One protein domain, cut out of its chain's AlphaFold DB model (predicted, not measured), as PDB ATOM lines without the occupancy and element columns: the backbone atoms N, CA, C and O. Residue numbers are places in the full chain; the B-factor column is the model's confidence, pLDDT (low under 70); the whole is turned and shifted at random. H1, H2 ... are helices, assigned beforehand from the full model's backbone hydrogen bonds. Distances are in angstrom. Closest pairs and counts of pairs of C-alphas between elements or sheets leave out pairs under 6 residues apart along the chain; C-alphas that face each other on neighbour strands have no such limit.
ATOM      1  N   ALA A 112     364.557 236.201 301.275       93.75
ATOM      2  CA  ALA A 112     363.383 236.669 300.535       93.75
ATOM      3  C   ALA A 112     362.151 236.785 301.448       93.75
ATOM      4  O   ALA A 112     361.388 237.751 301.354       93.75
ATOM      5  N   GLN A 113     361.990 235.818 302.356       94.62
ATOM      6  CA  GLN A 113     360.927 235.820 303.350       94.62
ATOM      7  C   GLN A 113     361.078 236.991 304.326       94.62
ATOM      8  O   GLN A 113     360.114 237.726 304.540       94.62
ATOM      9  N   GLN A 114     362.276 237.213 304.871       94.69
ATOM     10  CA  GLN A 114     362.539 238.325 305.783       94.69
ATOM     11  C   GLN A 114     362.235 239.675 305.123       94.69
ATOM     12  O   GLN A 114     361.536 240.503 305.702       94.69
ATOM     13  N   LEU A 115     362.668 239.864 303.874       95.50
ATOM     14  CA  LEU A 115     362.398 241.075 303.102       95.50
ATOM     15  C   LEU A 115     360.888 241.323 302.905       95.50
ATOM     16  O   LEU A 115     360.425 242.461 303.013       95.50
ATOM     17  N   ALA A 116     360.105 240.270 302.657       95.00
ATOM     18  CA  ALA A 116     358.651 240.363 302.554       95.00
ATOM     19  C   ALA A 116     357.974 240.671 303.894       95.00
ATOM     20  O   ALA A 116     357.116 241.552 303.953       95.00
ATOM     21  N   ILE A 117     358.376 239.990 304.967       92.06
ATOM     22  CA  ILE A 117     357.848 240.204 306.319       92.06
ATOM     23  C   ILE A 117     358.127 241.637 306.779       92.06
ATOM     24  O   ILE A 117     357.217 242.323 307.250       92.06
ATOM     25  N   ASP A 118     359.359 242.112 306.598       94.12
ATOM     26  CA  ASP A 118     359.762 243.461 306.985       94.12
ATOM     27  C   ASP A 118     358.959 244.522 306.241       94.12
ATOM     28  O   ASP A 118     358.549 245.509 306.852       94.12
ATOM     29  N   PHE A 119     358.681 244.300 304.953       94.75
ATOM     30  CA  PHE A 119     357.878 245.198 304.130       94.75
ATOM     31  C   PHE A 119     356.392 245.196 304.518       94.75
ATOM     32  O   PHE A 119     355.803 246.263 304.712       94.75
ATOM     33  N   ILE A 120     355.780 244.020 304.687       92.62
ATOM     34  CA  ILE A 120     354.359 243.885 305.052       92.62
ATOM     35  C   ILE A 120     354.074 244.496 306.426       92.62
ATOM     36  O   ILE A 120     353.045 245.152 306.617       92.62
ATOM     37  N   ASN A 121     354.983 244.308 307.386       90.00
ATOM     38  CA  ASN A 121     354.786 244.772 308.756       90.00
ATOM     39  C   ASN A 121     354.866 246.298 308.906       90.00
ATOM     40  O   ASN A 121     354.376 246.845 309.911       90.00
ATOM     41  N   GLN A 122     355.397 247.009 307.902       90.38
ATOM     42  CA  GLN A 122     355.434 248.466 307.934       90.38
ATOM     43  C   GLN A 122     354.017 249.062 307.941       90.38
ATOM     44  O   GLN A 122     353.139 248.658 307.170       90.38
ATOM     45  N   PRO A 123     353.749 250.052 308.814       82.00
ATOM     46  CA  PRO A 123     352.458 250.730 308.848       82.00
ATOM     47  C   PRO A 123     352.183 251.516 307.561       82.00
ATOM     48  O   PRO A 123     351.029 251.571 307.124       82.00
ATOM     49  N   GLU A 124     353.237 252.067 306.956       86.31
ATOM     50  CA  GLU A 124     353.175 252.976 305.817       86.31
ATOM     51  C   GLU A 124     353.988 252.442 304.643       86.31
ATOM     52  O   GLU A 124     355.134 252.021 304.789       86.31
ATOM     53  N   TRP A 125     353.375 252.466 303.464       87.31
ATOM     54  CA  TRP A 125     353.988 252.028 302.215       87.31
ATOM     55  C   TRP A 125     354.383 253.257 301.410       87.31
ATOM     56  O   TRP A 125     353.747 253.610 300.415       87.31
ATOM     57  N   THR A 126     355.392 253.967 301.906       87.50
ATOM     58  CA  THR A 126     355.927 255.141 301.218       87.50
ATOM     59  C   THR A 126     356.636 254.718 299.929       87.50
ATOM     60  O   THR A 126     357.063 253.571 299.777       87.50
ATOM     61  N   SER A 127     356.795 255.656 298.991       83.75
ATOM     62  CA  SER A 127     357.523 255.394 297.742       83.75
ATOM     63  C   SER A 127     358.952 254.902 297.992       83.75
ATOM     64  O   SER A 127     359.442 254.055 297.250       83.75
ATOM     65  N   GLU A 128     359.608 255.414 299.034       88.94
ATOM     66  CA  GLU A 128     360.953 255.004 299.439       88.94
ATOM     67  C   GLU A 128     360.973 253.536 299.875       88.94
ATOM     68  O   GLU A 128     361.733 252.748 299.324       88.94
ATOM     69  N   ARG A 129     360.054 253.127 300.758       91.06
ATOM     70  CA  ARG A 129     359.959 251.737 301.235       91.06
ATOM     71  C   ARG A 129     359.649 250.745 300.128       91.06
ATOM     72  O   ARG A 129     360.229 249.664 300.087       91.06
ATOM     73  N   VAL A 130     358.745 251.102 299.216       90.44
ATOM     74  CA  VAL A 130     358.471 250.241 298.059       90.44
ATOM     75  C   VAL A 130     359.708 250.139 297.170       90.44
ATOM     76  O   VAL A 130     360.024 249.050 296.703       90.44
ATOM     77  N   SER A 131     360.438 251.238 296.967       88.88
ATOM     78  CA  SER A 131     361.689 251.216 296.206       88.88
ATOM     79  C   SER A 131     362.761 250.351 296.877       88.88
ATOM     80  O   SER A 131     363.443 249.603 296.182       88.88
ATOM     81  N   GLU A 132     362.903 250.417 298.203       94.12
ATOM     82  CA  GLU A 132     363.810 249.559 298.978       94.12
ATOM     83  C   GLU A 132     363.453 248.079 298.811       94.12
ATOM     84  O   GLU A 132     364.322 247.265 298.493       94.12
ATOM     85  N   PHE A 133     362.167 247.741 298.953       95.50
ATOM     86  CA  PHE A 133     361.677 246.380 298.745       95.50
ATOM     87  C   PHE A 133     361.941 245.901 297.317       95.50
ATOM     88  O   PHE A 133     362.483 244.817 297.127       95.50
ATOM     89  N   VAL A 134     361.611 246.709 296.303       93.94
ATOM     90  CA  VAL A 134     361.848 246.368 294.892       93.94
ATOM     91  C   VAL A 134     363.334 246.150 294.632       93.94
ATOM     92  O   VAL A 134     363.693 245.170 293.986       93.94
ATOM     93  N   ALA A 135     364.199 247.021 295.153       94.31
ATOM     94  CA  ALA A 135     365.641 246.885 294.996       94.31
ATOM     95  C   ALA A 135     366.164 245.602 295.657       94.31
ATOM     96  O   ALA A 135     366.978 244.900 295.062       94.31
ATOM     97  N   GLY A 136     365.693 245.268 296.861       95.25
ATOM     98  CA  GLY A 136     366.076 244.024 297.526       95.25
ATOM     99  C   GLY A 136     365.526 242.784 296.818       95.25
ATOM    100  O   GLY A 136     366.275 241.843 296.583       95.25
ATOM    101  N   TRP A 137     364.278 242.818 296.349       94.75
ATOM    102  CA  TRP A 137     363.689 241.739 295.555       94.75
ATOM    103  C   TRP A 137     364.422 241.522 294.225       94.75
ATOM    104  O   TRP A 137     364.628 240.391 293.797       94.75
ATOM    105  N   GLN A 138     364.845 242.596 293.554       94.81
ATOM    106  CA  GLN A 138     365.601 242.508 292.300       94.81
ATOM    107  C   GLN A 138     367.005 241.926 292.480       94.81
ATOM    108  O   GLN A 138     367.532 241.362 291.524       94.81
ATOM    109  N   ARG A 139     367.597 242.049 293.676       95.31
ATOM    110  CA  ARG A 139     368.896 241.443 294.005       95.31
ATOM    111  C   ARG A 139     368.818 239.932 294.208       95.31
ATOM    112  O   ARG A 139     369.851 239.283 294.095       95.31
ATOM    113  N   LEU A 140     367.628 239.391 294.480       93.94
ATOM    114  CA  LEU A 140     367.413 237.948 294.538       93.94
ATOM    115  C   LEU A 140     367.668 237.330 293.158       93.94
ATOM    116  O   LEU A 140     367.283 237.889 292.124       93.94
ATOM    117  N   SER A 141     368.281 236.153 293.143       93.75
ATOM    118  CA  SER A 141     368.393 235.325 291.947       93.75
ATOM    119  C   SER A 141     367.017 234.855 291.467       93.75
ATOM    120  O   SER A 141     366.040 234.809 292.217       93.75
ATOM    121  N   GLU A 142     366.925 234.464 290.196       91.81
ATOM    122  CA  GLU A 142     365.673 233.943 289.633       91.81
ATOM    123  C   GLU A 142     365.201 232.659 290.332       91.81
ATOM    124  O   GLU A 142     363.999 232.460 290.501       91.81
ATOM    125  N   LEU A 143     366.134 231.825 290.808       89.94
ATOM    126  CA  LEU A 143     365.807 230.628 291.581       89.94
ATOM    127  C   LEU A 143     365.157 230.989 292.925       89.94
ATOM    128  O   LEU A 143     364.120 230.425 293.267       89.94
ATOM    129  N   GLU A 144     365.717 231.960 293.655       92.62
ATOM    130  CA  GLU A 144     365.137 232.457 294.913       92.62
ATOM    131  C   GLU A 144     363.743 233.047 294.694       92.62
ATOM    132  O   GLU A 144     362.823 232.747 295.451       92.62
ATOM    133  N   LYS A 145     363.555 233.844 293.631       94.06
ATOM    134  CA  LYS A 145     362.245 234.419 293.290       94.06
ATOM    135  C   LYS A 145     361.212 233.333 293.000       94.06
ATOM    136  O   LYS A 145     360.092 233.425 293.496       94.06
ATOM    137  N   GLN A 146     361.574 232.301 292.233       93.12
ATOM    138  CA  GLN A 146     360.676 231.179 291.941       93.12
ATOM    139  C   GLN A 146     360.319 230.383 293.202       93.12
ATOM    140  O   GLN A 146     359.150 230.061 293.412       93.12
ATOM    141  N   GLN A 147     361.296 230.097 294.064       91.88
ATOM    142  CA  GLN A 147     361.057 229.406 295.335       91.88
ATOM    143  C   GLN A 147     360.170 230.231 296.271       91.88
ATOM    144  O   GLN A 147     359.221 229.709 296.860       91.88
ATOM    145  N   ALA A 148     360.426 231.536 296.361       94.00
ATOM    146  CA  ALA A 148     359.594 232.463 297.108       94.00
ATOM    147  C   ALA A 148     358.154 232.454 296.580       94.00
ATOM    148  O   ALA A 148     357.230 232.255 297.359       94.00
ATOM    149  N   GLN A 149     357.953 232.553 295.263       94.75
ATOM    150  CA  GLN A 149     356.623 232.513 294.637       94.75
ATOM    151  C   GLN A 149     355.835 231.225 294.924       94.75
ATOM    152  O   GLN A 149     354.606 231.257 294.958       94.75
ATOM    153  N   GLN A 150     356.519 230.099 295.139       94.12
ATOM    154  CA  GLN A 150     355.899 228.817 295.497       94.12
ATOM    155  C   GLN A 150     355.648 228.662 297.005       94.12
ATOM    156  O   GLN A 150     354.973 227.722 297.428       94.12
ATOM    157  N   SER A 151     356.182 229.563 297.828       94.25
ATOM    158  CA  SER A 151     356.109 229.459 299.281       94.25
ATOM    159  C   SER A 151     354.756 229.939 299.833       94.25
ATOM    160  O   SER A 151     354.201 230.924 299.339       94.25
ATOM    161  N   PRO A 152     354.226 229.330 300.915       93.50
ATOM    162  CA  PRO A 152     352.950 229.742 301.510       93.50
ATOM    163  C   PRO A 152     352.905 231.211 301.956       93.50
ATOM    164  O   PRO A 152     351.886 231.873 301.778       93.50
ATOM    165  N   TRP A 153     354.011 231.744 302.484       93.00
ATOM    166  CA  TRP A 153     354.098 233.139 302.931       93.00
ATOM    167  C   TRP A 153     353.960 234.141 301.774       93.00
ATOM    168  O   TRP A 153     353.495 235.263 301.963       93.00
ATOM    169  N   PHE A 154     354.315 233.751 300.547       95.62
ATOM    170  CA  PHE A 154     354.183 234.632 299.390       95.62
ATOM    171  C   PHE A 154     352.719 234.838 299.004       95.62
ATOM    172  O   PHE A 154     352.338 235.909 298.526       95.62
ATOM    173  N   LYS A 155     351.863 233.846 299.279       92.75
ATOM    174  CA  LYS A 155     350.415 234.010 299.161       92.75
ATOM    175  C   LYS A 155     349.913 235.111 300.098       92.75
ATOM    176  O   LYS A 155     349.175 235.979 299.651       92.75
ATOM    177  N   GLU A 156     350.377 235.129 301.346       92.25
ATOM    178  CA  GLU A 156     350.033 236.172 302.321       92.25
ATOM    179  C   GLU A 156     350.514 237.563 301.874       92.25
ATOM    180  O   GLU A 156     349.763 238.539 301.967       92.25
ATOM    181  N   LEU A 157     351.722 237.653 301.302       94.38
ATOM    182  CA  LEU A 157     352.220 238.880 300.670       94.38
ATOM    183  C   LEU A 157     351.289 239.346 299.540       94.38
ATOM    184  O   LEU A 157     350.886 240.509 299.513       94.38
ATOM    185  N   SER A 158     350.934 238.448 298.617       95.31
ATOM    186  CA  SER A 158     350.024 238.733 297.501       95.31
ATOM    187  C   SER A 158     348.646 239.192 297.981       95.31
ATOM    188  O   SER A 158     348.100 240.164 297.459       95.31
ATOM    189  N   ASP A 159     348.072 238.510 298.967       95.19
ATOM    190  CA  ASP A 159     346.743 238.830 299.484       95.19
ATOM    191  C   ASP A 159     346.758 240.185 300.205       95.19
ATOM    192  O   ASP A 159     345.929 241.050 299.922       95.19
ATOM    193  N   THR A 160     347.799 240.455 301.001       93.00
ATOM    194  CA  THR A 160     348.013 241.776 301.610       93.00
ATOM    195  C   THR A 160     348.154 242.877 300.552       93.00
ATOM    196  O   THR A 160     347.599 243.968 300.709       93.00
ATOM    197  N   LEU A 161     348.878 242.614 299.457       93.81
ATOM    198  CA  LEU A 161     349.025 243.550 298.338       93.81
ATOM    199  C   LEU A 161     347.675 243.880 297.690       93.81
ATOM    200  O   LEU A 161     347.398 245.055 297.431       93.81
ATOM    201  N   LYS A 162     346.830 242.871 297.459       94.94
ATOM    202  CA  LYS A 162     345.482 243.041 296.893       94.94
ATOM    203  C   LYS A 162     344.581 243.851 297.817       94.94
ATOM    204  O   LYS A 162     343.961 244.816 297.365       94.94
ATOM    205  N   ASP A 163     344.564 243.525 299.104       94.44
ATOM    206  CA  ASP A 163     343.757 244.235 300.098       94.44
ATOM    207  C   ASP A 163     344.162 245.707 300.194       94.44
ATOM    208  O   ASP A 163     343.320 246.613 300.177       94.44
ATOM    209  N   ARG A 164     345.472 245.974 300.235       91.19
ATOM    210  CA  ARG A 164     345.995 247.343 300.226       91.19
ATOM    211  C   ARG A 164     345.651 248.071 298.936       91.19
ATOM    212  O   ARG A 164     345.246 249.232 299.002       91.19
ATOM    213  N   LEU A 165     345.768 247.419 297.781       94.38
ATOM    214  CA  LEU A 165     345.385 248.009 296.502       94.38
ATOM    215  C   LEU A 165     343.904 248.409 296.500       94.38
ATOM    216  O   LEU A 165     343.588 249.534 296.116       94.38
ATOM    217  N   ALA A 166     343.011 247.534 296.967       95.00
ATOM    218  CA  ALA A 166     341.583 247.821 297.062       95.00
ATOM    219  C   ALA A 166     341.302 249.031 297.972       95.00
ATOM    220  O   ALA A 166     340.570 249.944 297.582       95.00
ATOM    221  N   GLN A 167     341.950 249.105 299.141       92.50
ATOM    222  CA  GLN A 167     341.845 250.256 300.049       92.50
ATOM    223  C   GLN A 167     342.310 251.559 299.384       92.50
ATOM    224  O   GLN A 167     341.606 252.569 299.434       92.50
ATOM    225  N   GLN A 168     343.474 251.547 298.726       92.50
ATOM    226  CA  GLN A 168     344.001 252.734 298.047       92.50
ATOM    227  C   GLN A 168     343.125 253.142 296.855       92.50
ATOM    228  O   GLN A 168     342.958 254.330 296.610       92.50
ATOM    229  N   GLN A 169     342.499 252.197 296.147       95.12
ATOM    230  CA  GLN A 169     341.547 252.516 295.080       95.12
ATOM    231  C   GLN A 169     340.294 253.224 295.606       95.12
ATOM    232  O   GLN A 169     339.794 254.131 294.942       95.12
ATOM    233  N   ILE A 170     339.792 252.849 296.786       95.19
ATOM    234  CA  ILE A 170     338.666 253.549 297.423       95.19
ATOM    235  C   ILE A 170     339.073 254.988 297.765       95.19
ATOM    236  O   ILE A 170     338.372 255.923 297.388       95.19
ATOM    237  N   LEU A 171     340.242 255.178 298.385       92.38
ATOM    238  CA  LEU A 171     340.772 256.509 298.721       92.38
ATOM    239  C   LEU A 171     341.090 257.358 297.476       92.38
ATOM    240  O   LEU A 171     340.910 258.574 297.467       92.38
ATOM    241  N   ALA A 172     341.542 256.729 296.394       94.69
ATOM    242  CA  ALA A 172     341.796 257.407 295.128       94.69
ATOM    243  C   ALA A 172     340.497 257.931 294.498       94.69
ATOM    244  O   ALA A 172     340.489 259.022 293.927       94.69
ATOM    245  N   LYS A 173     339.387 257.191 294.635       93.94
ATOM    246  CA  LYS A 173     338.058 257.623 294.165       93.94
ATOM    247  C   LYS A 173     337.526 258.834 294.934       93.94
ATOM    248  O   LYS A 173     336.748 259.592 294.368       93.94
ATOM    249  N   THR A 174     337.964 259.056 296.176       95.38
ATOM    250  CA  THR A 174     337.601 260.253 296.957       95.38
ATOM    251  C   THR A 174     338.505 261.458 296.672       95.38
ATOM    252  O   THR A 174     338.424 262.455 297.380       95.38
ATOM    253  N   GLY A 175     339.375 261.384 295.655       92.75
ATOM    254  CA  GLY A 175     340.204 262.507 295.204       92.75
ATOM    255  C   GLY A 175     341.567 262.632 295.888       92.75
ATOM    256  O   GLY A 175     342.224 263.657 295.736       92.75
ATOM    257  N   SER A 176     342.025 261.616 296.629       92.94
ATOM    258  CA  SER A 176     343.374 261.634 297.205       92.94
ATOM    259  C   SER A 176     344.438 261.386 296.127       92.94
ATOM    260  O   SER A 176     344.583 260.263 295.635       92.94
ATOM    261  N   GLU A 177     345.211 262.421 295.779       92.00
ATOM    262  CA  GLU A 177     346.351 262.318 294.850       92.00
ATOM    263  C   GLU A 177     347.388 261.296 295.339       92.00
ATOM    264  O   GLU A 177     347.870 260.463 294.570       92.00
ATOM    265  N   GLN A 178     347.668 261.282 296.647       87.44
ATOM    266  CA  GLN A 178     348.596 260.321 297.243       87.44
ATOM    267  C   GLN A 178     348.106 258.878 297.074       87.44
ATOM    268  O   GLN A 178     348.897 257.982 296.777       87.44
ATOM    269  N   ALA A 179     346.801 258.640 297.225       90.44
ATOM    270  CA  ALA A 179     346.239 257.311 297.025       90.44
ATOM    271  C   ALA A 179     346.370 256.853 295.566       90.44
ATOM    272  O   ALA A 179     346.656 255.683 295.318       90.44
ATOM    273  N   GLN A 180     346.237 257.759 294.590       93.06
ATOM    274  CA  GLN A 180     346.456 257.436 293.176       93.06
ATOM    275  C   GLN A 180     347.905 257.025 292.893       93.06
ATOM    276  O   GLN A 180     348.129 256.026 292.205       93.06
ATOM    277  N   LEU A 181     348.880 257.748 293.455       90.31
ATOM    278  CA  LEU A 181     350.295 257.380 293.354       90.31
ATOM    279  C   LEU A 181     350.544 255.999 293.969       90.31
ATOM    280  O   LEU A 181     351.141 255.135 293.329       90.31
ATOM    281  N   ASN A 182     349.995 255.745 295.159       89.25
ATOM    282  CA  ASN A 182     350.118 254.451 295.827       89.25
ATOM    283  C   ASN A 182     349.493 253.310 295.006       89.25
ATOM    284  O   ASN A 182     350.083 252.236 294.907       89.25
ATOM    285  N   VAL A 183     348.334 253.530 294.369       93.06
ATOM    286  CA  VAL A 183     347.709 252.545 293.466       93.06
ATOM    287  C   VAL A 183     348.650 252.178 292.316       93.06
ATOM    288  O   VAL A 183     348.789 250.996 292.003       93.06
ATOM    289  N   GLN A 184     349.301 253.160 291.684       92.94
ATOM    290  CA  GLN A 184     350.240 252.901 290.586       92.94
ATOM    291  C   GLN A 184     351.463 252.117 291.064       92.94
ATOM    292  O   GLN A 184     351.845 251.128 290.436       92.94
ATOM    293  N   THR A 185     352.015 252.508 292.209       90.19
ATOM    294  CA  THR A 185     353.161 251.847 292.836       90.19
ATOM    295  C   THR A 185     352.857 250.386 293.176       90.19
ATOM    296  O   THR A 185     353.605 249.487 292.782       90.19
ATOM    297  N   ILE A 186     351.716 250.109 293.816       91.50
ATOM    298  CA  ILE A 186     351.301 248.737 294.151       91.50
ATOM    299  C   ILE A 186     351.059 247.915 292.873       91.50
ATOM    300  O   ILE A 186     351.485 246.766 292.789       91.50
ATOM    301  N   LYS A 187     350.470 248.505 291.822       93.75
ATOM    302  CA  LYS A 187     350.308 247.831 290.520       93.75
ATOM    303  C   LYS A 187     351.637 247.516 289.832       93.75
ATOM    304  O   LYS A 187     351.768 246.465 289.209       93.75
ATOM    305  N   SER A 188     352.629 248.411 289.891       91.62
ATOM    306  CA  SER A 188     353.973 248.095 289.382       91.62
ATOM    307  C   SER A 188     354.629 246.974 290.177       91.62
ATOM    308  O   SER A 188     355.253 246.104 289.576       91.62
ATOM    309  N   LEU A 189     354.413 246.951 291.493       92.94
ATOM    310  CA  LEU A 189     354.932 245.905 292.358       92.94
ATOM    311  C   LEU A 189     354.322 244.540 292.024       92.94
ATOM    312  O   LEU A 189     355.060 243.581 291.832       92.94
ATOM    313  N   GLY A 190     352.999 244.457 291.850       93.19
ATOM    314  CA  GLY A 190     352.341 243.208 291.445       93.19
ATOM    315  C   GLY A 190     352.858 242.660 290.120       93.19
ATOM    316  O   GLY A 190     353.138 241.470 290.022       93.19
ATOM    317  N   ARG A 191     353.088 243.532 289.127       94.69
ATOM    318  CA  ARG A 191     353.695 243.131 287.844       94.69
ATOM    319  C   ARG A 191     355.102 242.567 288.015       94.69
ATOM    320  O   ARG A 191     355.429 241.579 287.373       94.69
ATOM    321  N   LEU A 192     355.915 243.177 288.875       92.81
ATOM    322  CA  LEU A 192     357.278 242.720 289.158       92.81
ATOM    323  C   LEU A 192     357.299 241.382 289.910       92.81
ATOM    324  O   LEU A 192     358.189 240.567 289.694       92.81
ATOM    325  N   LEU A 193     356.305 241.149 290.764       92.88
ATOM    326  CA  LEU A 193     356.139 239.910 291.517       92.88
ATOM    327  C   LEU A 193     355.393 238.813 290.734       92.88
ATOM    328  O   LEU A 193     355.215 237.717 291.263       92.88
ATOM    329  N   SER A 194     354.957 239.087 289.498       92.62
ATOM    330  CA  SER A 194     354.074 238.219 288.700       92.62
ATOM    331  C   SER A 194     352.749 237.874 289.400       92.62
ATOM    332  O   SER A 194     352.160 236.820 289.166       92.62
TER     333      SER A 194
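This is residues 112 to 194 of the 197 residues of an uncharacterized protein of Gammaproteobacteria bacterium SG8_15 (UniProt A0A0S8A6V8). H4, the longest helix, and H5 form one hairpin beside another, H1 and H2: an up-and-down bundle, each running against the one before, H3 across one end. The printed part has 83 residues with five named helices, H1 to H5, all helix. It is compact, radius of gyration of the C-alphas 12.9 A, spanning 41 by 22 by 21 A.

Find H4, residues 152 to 173; it touches H5, residues 177 to 192, at a shallow tilt of 29 degrees, closest C-alphas 172 and 179, 4.8 A. H5 touches H2, residues 127 to 139, with residues 182 to 189 alone, closest C-alphas 189 and 134, 7.4 A. H1, residues 112 to 121, touches H3, residues 142 to 150, closest C-alphas 112 and 148, 6.6 A. H1, H2, H3 and H5 have every O i to N i+4 pair within hydrogen-bond range, H4 17 of 18.

C-alpha 152 at (352.950, 229.742, 301.510) starts H4, 32.5 A long; C-alpha 192 at (357.278, 242.720, 289.158) ends H5.

The printed part has no cut; no printed residue has pLDDT under 70.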